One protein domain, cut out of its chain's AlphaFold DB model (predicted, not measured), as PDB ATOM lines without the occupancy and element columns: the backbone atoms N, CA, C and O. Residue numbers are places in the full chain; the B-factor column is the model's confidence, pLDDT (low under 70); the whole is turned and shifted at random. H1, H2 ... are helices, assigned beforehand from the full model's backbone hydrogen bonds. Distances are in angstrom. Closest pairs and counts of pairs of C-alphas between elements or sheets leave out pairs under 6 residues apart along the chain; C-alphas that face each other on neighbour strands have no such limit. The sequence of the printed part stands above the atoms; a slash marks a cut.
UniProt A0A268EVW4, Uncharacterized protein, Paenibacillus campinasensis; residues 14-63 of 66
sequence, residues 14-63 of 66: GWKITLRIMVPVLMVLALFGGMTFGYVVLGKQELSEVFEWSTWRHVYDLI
ATOM      1  N   GLY A  14      33.055 -55.336  42.730       64.50
ATOM      2  CA  GLY A  14      32.041 -54.769  41.825       64.50
ATOM      3  C   GLY A  14      30.597 -55.117  42.211       64.50
ATOM      4  O   GLY A  14      29.698 -54.298  42.048       64.50
ATOM      5  N   TRP A  15      30.382 -56.294  42.811       70.62
ATOM      6  CA  TRP A  15      29.056 -56.757  43.239       70.62
ATOM      7  C   TRP A  15      28.408 -55.824  44.272       70.62
ATOM      8  O   TRP A  15      27.207 -55.565  44.214       70.62
ATOM      9  N   LYS A  16      29.205 -55.255  45.189       78.25
ATOM     10  CA  LYS A  16      28.693 -54.315  46.198       78.25
ATOM     11  C   LYS A  16      28.206 -53.005  45.581       78.25
ATOM     12  O   LYS A  16      27.216 -52.455  46.050       78.25
ATOM     13  N   ILE A  17      28.878 -52.513  44.539       82.25
ATOM     14  CA  ILE A  17      28.490 -51.284  43.829       82.25
ATOM     15  C   ILE A  17      27.214 -51.520  43.025       82.25
ATOM     16  O   ILE A  17      26.286 -50.718  43.119       82.25
ATOM     17  N   THR A  18      27.123 -52.654  42.327       84.25
ATOM     18  CA  THR A  18      25.895 -53.057  41.633       84.25
ATOM     19  C   THR A  18      24.722 -53.141  42.603       84.25
ATOM     20  O   THR A  18      23.700 -52.521  42.336       84.25
ATOM     21  N   LEU A  19      24.865 -53.805  43.758       84.00
ATOM     22  CA  LEU A  19      23.795 -53.835  44.766       84.00
ATOM     23  C   LEU A  19      23.459 -52.438  45.295       84.00
ATOM     24  O   LEU A  19      22.288 -52.122  45.484       84.00
ATOM     25  N   ARG A  20      24.461 -51.583  45.515       86.88
ATOM     26  CA  ARG A  20      24.243 -50.237  46.053       86.88
ATOM     27  C   ARG A  20      23.478 -49.318  45.101       86.88
ATOM     28  O   ARG A  20      22.795 -48.425  45.586       86.88
ATOM     29  N   ILE A  21      23.575 -49.534  43.790       88.75
ATOM     30  CA  ILE A  21      22.785 -48.816  42.776       88.75
ATOM     31  C   ILE A  21      21.451 -49.530  42.528       88.75
ATOM     32  O   ILE A  21      20.417 -48.887  42.379       88.75
ATOM     33  N   MET A  22      21.445 -50.861  42.544       90.50
ATOM     34  CA  MET A  22      20.243 -51.663  42.333       90.50
ATOM     35  C   MET A  22      19.195 -51.418  43.424       90.50
ATOM     36  O   MET A  22      18.023 -51.298  43.100       90.50
ATOM     37  N   VAL A  23      19.594 -51.294  44.694       90.38
ATOM     38  CA  VAL A  23      18.669 -51.039  45.813       90.38
ATOM     39  C   VAL A  23      17.852 -49.746  45.636       90.38
ATOM     40  O   VAL A  23      16.625 -49.840  45.654       90.38
ATOM     41  N   PRO A  24      18.450 -48.552  45.433       92.44
ATOM     42  CA  PRO A  24      17.676 -47.330  45.227       92.44
ATOM     43  C   PRO A  24      16.877 -47.366  43.924       92.44
ATOM     44  O   PRO A  24      15.746 -46.895  43.910       92.44
ATOM     45  N   VAL A  25      17.399 -47.972  42.852       92.31
ATOM     46  CA  VAL A  25      16.643 -48.137  41.599       92.31
ATOM     47  C   VAL A  25      15.394 -48.988  41.819       92.31
ATOM     48  O   VAL A  25      14.313 -48.611  41.381       92.31
ATOM     49  N   LEU A  26      15.513 -50.105  42.537       91.94
ATOM     50  CA  LEU A  26      14.385 -50.980  42.848       91.94
ATOM     51  C   LEU A  26      13.390 -50.272  43.775       91.94
ATOM     52  O   LEU A  26      12.189 -50.394  43.578       91.94
ATOM     53  N   MET A  27      13.869 -49.462  44.723       93.69
ATOM     54  CA  MET A  27      13.013 -48.641  45.582       93.69
ATOM     55  C   MET A  27      12.220 -47.602  44.775       93.69
ATOM     56  O   MET A  27      11.016 -47.460  44.969       93.69
ATOM     57  N   VAL A  28      12.868 -46.922  43.828       94.19
ATOM     58  CA  VAL A  28      12.223 -45.972  42.914       94.19
ATOM     59  C   VAL A  28      11.205 -46.696  42.031       94.19
ATOM     60  O   VAL A  28      10.052 -46.284  41.971       94.19
ATOM     61  N   LEU A  29      11.582 -47.818  41.417       91.62
ATOM     62  CA  LEU A  29      10.670 -48.638  40.617       91.62
ATOM     63  C   LEU A  29       9.494 -49.174  41.436       91.62
ATOM     64  O   LEU A  29       8.391 -49.245  40.912       91.62
ATOM     65  N   ALA A  30       9.692 -49.520  42.707       91.38
ATOM     66  CA  ALA A  30       8.619 -49.951  43.595       91.38
ATOM     67  C   ALA A  30       7.677 -48.794  43.957       91.38
ATOM     68  O   ALA A  30       6.470 -49.003  44.025       91.38
ATOM     69  N   LEU A  31       8.194 -47.575  44.138       91.69
ATOM     70  CA  LEU A  31       7.369 -46.382  44.359       91.69
ATOM     71  C   LEU A  31       6.563 -46.021  43.113       91.69
ATOM     72  O   LEU A  31       5.347 -45.875  43.198       91.69
ATOM     73  N   PHE A  32       7.209 -45.930  41.949       86.50
ATOM     74  CA  PHE A  32       6.528 -45.631  40.687       86.50
ATOM     75  C   PHE A  32       5.583 -46.755  40.274       86.50
ATOM     76  O   PHE A  32       4.450 -46.491  39.883       86.50
ATOM     77  N   GLY A  33       6.025 -48.004  40.386       86.19
ATOM     78  CA  GLY A  33       5.239 -49.191  40.081       86.19
ATOM     79  C   GLY A  33       4.053 -49.336  41.023       86.19
ATOM     80  O   GLY A  33       2.941 -49.516  40.550       86.19
ATOM     81  N   GLY A  34       4.249 -49.178  42.332       84.44
ATOM     82  CA  GLY A  34       3.176 -49.211  43.328       84.44
ATOM     83  C   GLY A  34       2.191 -48.052  43.182       84.44
ATOM     84  O   GLY A  34       0.989 -48.264  43.304       84.44
ATOM     85  N   MET A  35       2.673 -46.848  42.853       80.94
ATOM     86  CA  MET A  35       1.819 -45.701  42.543       80.94
ATOM     87  C   MET A  35       1.012 -45.967  41.272       80.94
ATOM     88  O   MET A  35      -0.209 -45.914  41.316       80.94
ATOM     89  N   THR A  36       1.663 -46.332  40.168       73.75
ATOM     90  CA  THR A  36       1.004 -46.638  38.887       73.75
ATOM     91  C   THR A  36      -0.003 -47.769  39.054       73.75
ATOM     92  O   THR A  36      -1.150 -47.628  38.659       73.75
ATOM     93  N   PHE A  37       0.382 -48.859  39.715       77.38
ATOM     94  CA  PHE A  37      -0.500 -49.982  40.009       77.38
ATOM     95  C   PHE A  37      -1.668 -49.561  40.905       77.38
ATOM     96  O   PHE A  37      -2.802 -49.926  40.632       77.38
ATOM     97  N   GLY A  38      -1.424 -48.736  41.925       74.19
ATOM     98  CA  GLY A  38      -2.471 -48.158  42.764       74.19
ATOM     99  C   GLY A  38      -3.449 -47.296  41.966       74.19
ATOM    100  O   GLY A  38      -4.654 -47.471  42.107       74.19
ATOM    101  N   TYR A  39      -2.956 -46.426  41.083       67.44
ATOM    102  CA  TYR A  39      -3.781 -45.592  40.203       67.44
ATOM    103  C   TYR A  39      -4.566 -46.415  39.180       67.44
ATOM    104  O   TYR A  39      -5.738 -46.136  38.956       67.44
ATOM    105  N   VAL A  40      -3.959 -47.445  38.594       70.06
ATOM    106  CA  VAL A  40      -4.597 -48.310  37.594       70.06
ATOM    107  C   VAL A  40      -5.664 -49.199  38.247       70.06
ATOM    108  O   VAL A  40      -6.795 -49.263  37.769       70.06
ATOM    109  N   VAL A  41      -5.354 -49.812  39.396       66.00
ATOM    110  CA  VAL A  41      -6.280 -50.688  40.133       66.00
ATOM    111  C   VAL A  41      -7.419 -49.899  40.790       66.00
ATOM    112  O   VAL A  41      -8.566 -50.343  40.738       66.00
ATOM    113  N   LEU A  42      -7.151 -48.723  41.374       68.06
ATOM    114  CA  LEU A  42      -8.198 -47.867  41.957       68.06
ATOM    115  C   LEU A  42      -8.998 -47.110  40.890       68.06
ATOM    116  O   LEU A  42     -10.199 -46.916  41.060       68.06
ATOM    117  N   GLY A  43      -8.354 -46.712  39.789       65.75
ATOM    118  CA  GLY A  43      -8.986 -46.050  38.644       65.75
ATOM    119  C   GLY A  43      -9.814 -46.988  37.764       65.75
ATOM    120  O   GLY A  43     -10.535 -46.508  36.895       65.75
ATOM    121  N   LYS A  44      -9.753 -48.305  38.013       56.56
ATOM    122  CA  LYS A  44     -10.407 -49.354  37.215       56.56
ATOM    123  C   LYS A  44     -10.008 -49.352  35.740       56.56
ATOM    124  O   LYS A  44     -10.814 -49.715  34.889       56.56
ATOM    125  N   GLN A  45      -8.773 -48.968  35.442       58.16
ATOM    126  CA  GLN A  45      -8.242 -49.148  34.102       58.16
ATOM    127  C   GLN A  45      -7.624 -50.542  34.023       58.16
ATOM    128  O   GLN A  45      -6.889 -50.960  34.920       58.16
ATOM    129  N   GLU A  46      -7.992 -51.321  33.010       60.22
ATOM    130  CA  GLU A  46      -7.531 -52.701  32.914       60.22
ATOM    131  C   GLU A  46      -6.013 -52.700  32.683       60.22
ATOM    132  O   GLU A  46      -5.513 -52.036  31.779       60.22
ATOM    133  N   LEU A  47      -5.248 -53.441  33.495       56.56
ATOM    134  CA  LEU A  47      -3.790 -53.581  33.309       56.56
ATOM    135  C   LEU A  47      -3.440 -54.093  31.898       56.56
ATOM    136  O   LEU A  47      -2.342 -53.856  31.396       56.56
ATOM    137  N   SER A  48      -4.398 -54.768  31.270       56.88
ATOM    138  CA  SER A  48      -4.415 -55.174  29.871       56.88
ATOM    139  C   SER A  48      -4.292 -53.981  28.920       56.88
ATOM    140  O   SER A  48      -3.482 -54.036  28.005       56.88
ATOM    141  N   GLU A  49      -5.015 -52.883  29.160       59.88
ATOM    142  CA  GLU A  49      -4.994 -51.690  28.303       59.88
ATOM    143  C   GLU A  49      -3.656 -50.950  28.384       59.88
ATOM    144  O   GLU A  49      -3.140 -50.515  27.361       59.88
ATOM    145  N   VAL A  50      -3.040 -50.822  29.565       59.81
ATOM    146  CA  VAL A  50      -1.717 -50.165  29.685       59.81
ATOM    147  C   VAL A  50      -0.584 -50.993  29.074       59.81
ATOM    148  O   VAL A  50       0.417 -50.424  28.626       59.81
ATOM    149  N   PHE A  51      -0.733 -52.320  29.040       63.34
ATOM    150  CA  PHE A  51       0.170 -53.217  28.313       63.34
ATOM    151  C   PHE A  51      -0.169 -53.336  26.825       63.34
ATOM    152  O   PHE A  51       0.689 -53.738  26.034       63.34
ATOM    153  N   GLU A  52      -1.386 -52.977  26.421       65.62
ATOM    154  CA  GLU A  52      -1.753 -52.908  25.021       65.62
ATOM    155  C   GLU A  52      -1.081 -51.717  24.343       65.62
ATOM    156  O   GLU A  52      -1.196 -50.550  24.722       65.62
ATOM    157  N   TRP A  53      -0.420 -52.029  23.236       69.00
ATOM    158  CA  TRP A  53       0.200 -51.049  22.352       69.00
ATOM    159  C   TRP A  53      -0.798 -50.006  21.800       69.00
ATOM    160  O   TRP A  53      -0.409 -48.898  21.430       69.00
ATOM    161  N   SER A  54      -2.090 -50.347  21.778       70.56
ATOM    162  CA  SER A  54      -3.217 -49.488  21.387       70.56
ATOM    163  C   SER A  54      -3.306 -48.204  22.226       70.56
ATOM    164  O   SER A  54      -3.365 -47.101  21.677       70.56
ATOM    165  N   THR A  55      -3.214 -48.323  23.550       71.44
ATOM    166  CA  THR A  55      -3.374 -47.204  24.492       71.44
ATOM    167  C   THR A  55      -2.241 -46.194  24.377       71.44
ATOM    168  O   THR A  55      -2.473 -44.990  24.402       71.44
ATOM    169  N   TRP A  56      -1.012 -46.666  24.161       74.88
ATOM    170  CA  TRP A  56       0.136 -45.793  23.915       74.88
ATOM    171  C   TRP A  56      -0.019 -44.993  22.634       74.88
ATOM    172  O   TRP A  56       0.321 -43.814  22.610       74.88
ATOM    173  N   ARG A  57      -0.579 -45.603  21.587       76.06
ATOM    174  CA  ARG A  57      -0.895 -44.887  20.353       76.06
ATOM    175  C   ARG A  57      -2.004 -43.857  20.581       76.06
ATOM    176  O   ARG A  57      -1.885 -42.770  20.043       76.06
ATOM    177  N   HIS A  58      -3.007 -44.152  21.410       74.50
ATOM    178  CA  HIS A  58      -4.080 -43.209  21.752       74.50
ATOM    179  C   HIS A  58      -3.590 -42.018  22.592       74.50
ATOM    180  O   HIS A  58      -3.924 -40.877  22.300       74.50
ATOM    181  N   VAL A  59      -2.745 -42.260  23.598       75.19
ATOM    182  CA  VAL A  59      -2.116 -41.199  24.405       75.19
ATOM    183  C   VAL A  59      -1.140 -40.377  23.565       75.19
ATOM    184  O   VAL A  59      -1.095 -39.157  23.695       75.19
ATOM    185  N   TYR A  60      -0.368 -41.028  22.692       76.81
ATOM    186  CA  TYR A  60       0.512 -40.340  21.753       76.81
ATOM    187  C   TYR A  60      -0.303 -39.467  20.801       76.81
ATOM    188  O   TYR A  60       0.002 -38.293  20.650       76.81
ATOM    189  N   ASP A  61      -1.382 -39.996  20.233       80.00
ATOM    190  CA  ASP A  61      -2.298 -39.209  19.414       80.00
ATOM    191  C   ASP A  61      -2.896 -38.051  20.223       80.00
ATOM    192  O   ASP A  61      -2.919 -36.942  19.737       80.00
ATOM    193  N   LEU A  62      -3.245 -38.213  21.502       79.62
ATOM    194  CA  LEU A  62      -3.743 -37.099  22.323       79.62
ATOM    195  C   LEU A  62      -2.699 -35.992  22.579       79.62
ATOM    196  O   LEU A  62      -3.054 -34.822  22.687       79.62
ATOM    197  N   ILE A  63      -1.419 -36.350  22.710       78.12
ATOM    198  CA  ILE A  63      -0.320 -35.397  22.952       78.12
ATOM    199  C   ILE A  63       0.150 -34.739  21.647       78.12
ATOM    200  O   ILE A  63       0.608 -33.596  21.665       78.12
TER     201      ILE A  63
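Overview. This is residues 14 to 63 of the 66 residues of an uncharacterized protein of Paenibacillus campinasensis (UniProt A0A268EVW4). One long straight helix, H1, makes the length of the domain, and past its last residue, Gly 43, the backbone turns through the short H2 into H3, which runs crosswise to H1, in the outline of an L with a short foot. Residues 14 to 36 of H1 stick out as a long arm, and residues 51 to 63, with H3, stick out at the other end. The printed part has 50 residues with three named helices, in the order H1, H2, H3, and no named strand; the class is all helix. The whole is extended, with a radius of gyration of the C-alphas of 15.4 A, and spans 43 by 23 by 18 A.

Arrangement. H1, residues 14 to 43, is close to but not clearly touching H2, residues 47 to 51; their closest C-alphas, those of Val 40 and Leu 47, are 6.8 A apart. H2 is close to but not clearly touching H3, residues 53 to 63; their closest C-alphas, those of Glu 49 and Thr 55, are 6.1 A apart. H1 and H3 are apart. In H2 and H3 every O i to N i+4 pair is within hydrogen-bond range; in H1, 25 of 26 are.

Along the chain. H1 begins at C-alpha 14, (32.041, -54.769, 41.825), and ends at C-alpha 43, (-8.986, -46.050, 38.644), 42.1 A from first to last C-alpha. H2 measures 6.4 A from C-alpha 47 to C-alpha 51. H3 measures 15.7 A and ends at C-alpha 63, (-0.320, -35.397, 22.952).

Size, cuts and confidence. The two C-alphas farthest apart, those of Gly 14 and Leu 62, are 44.4 A apart. The printed part has no cut, and the links H1 to H2 and H2 to H3 are tight. The mean pLDDT of the printed part is 76.5; residues 14, 39 and 41 to 53 are under 70.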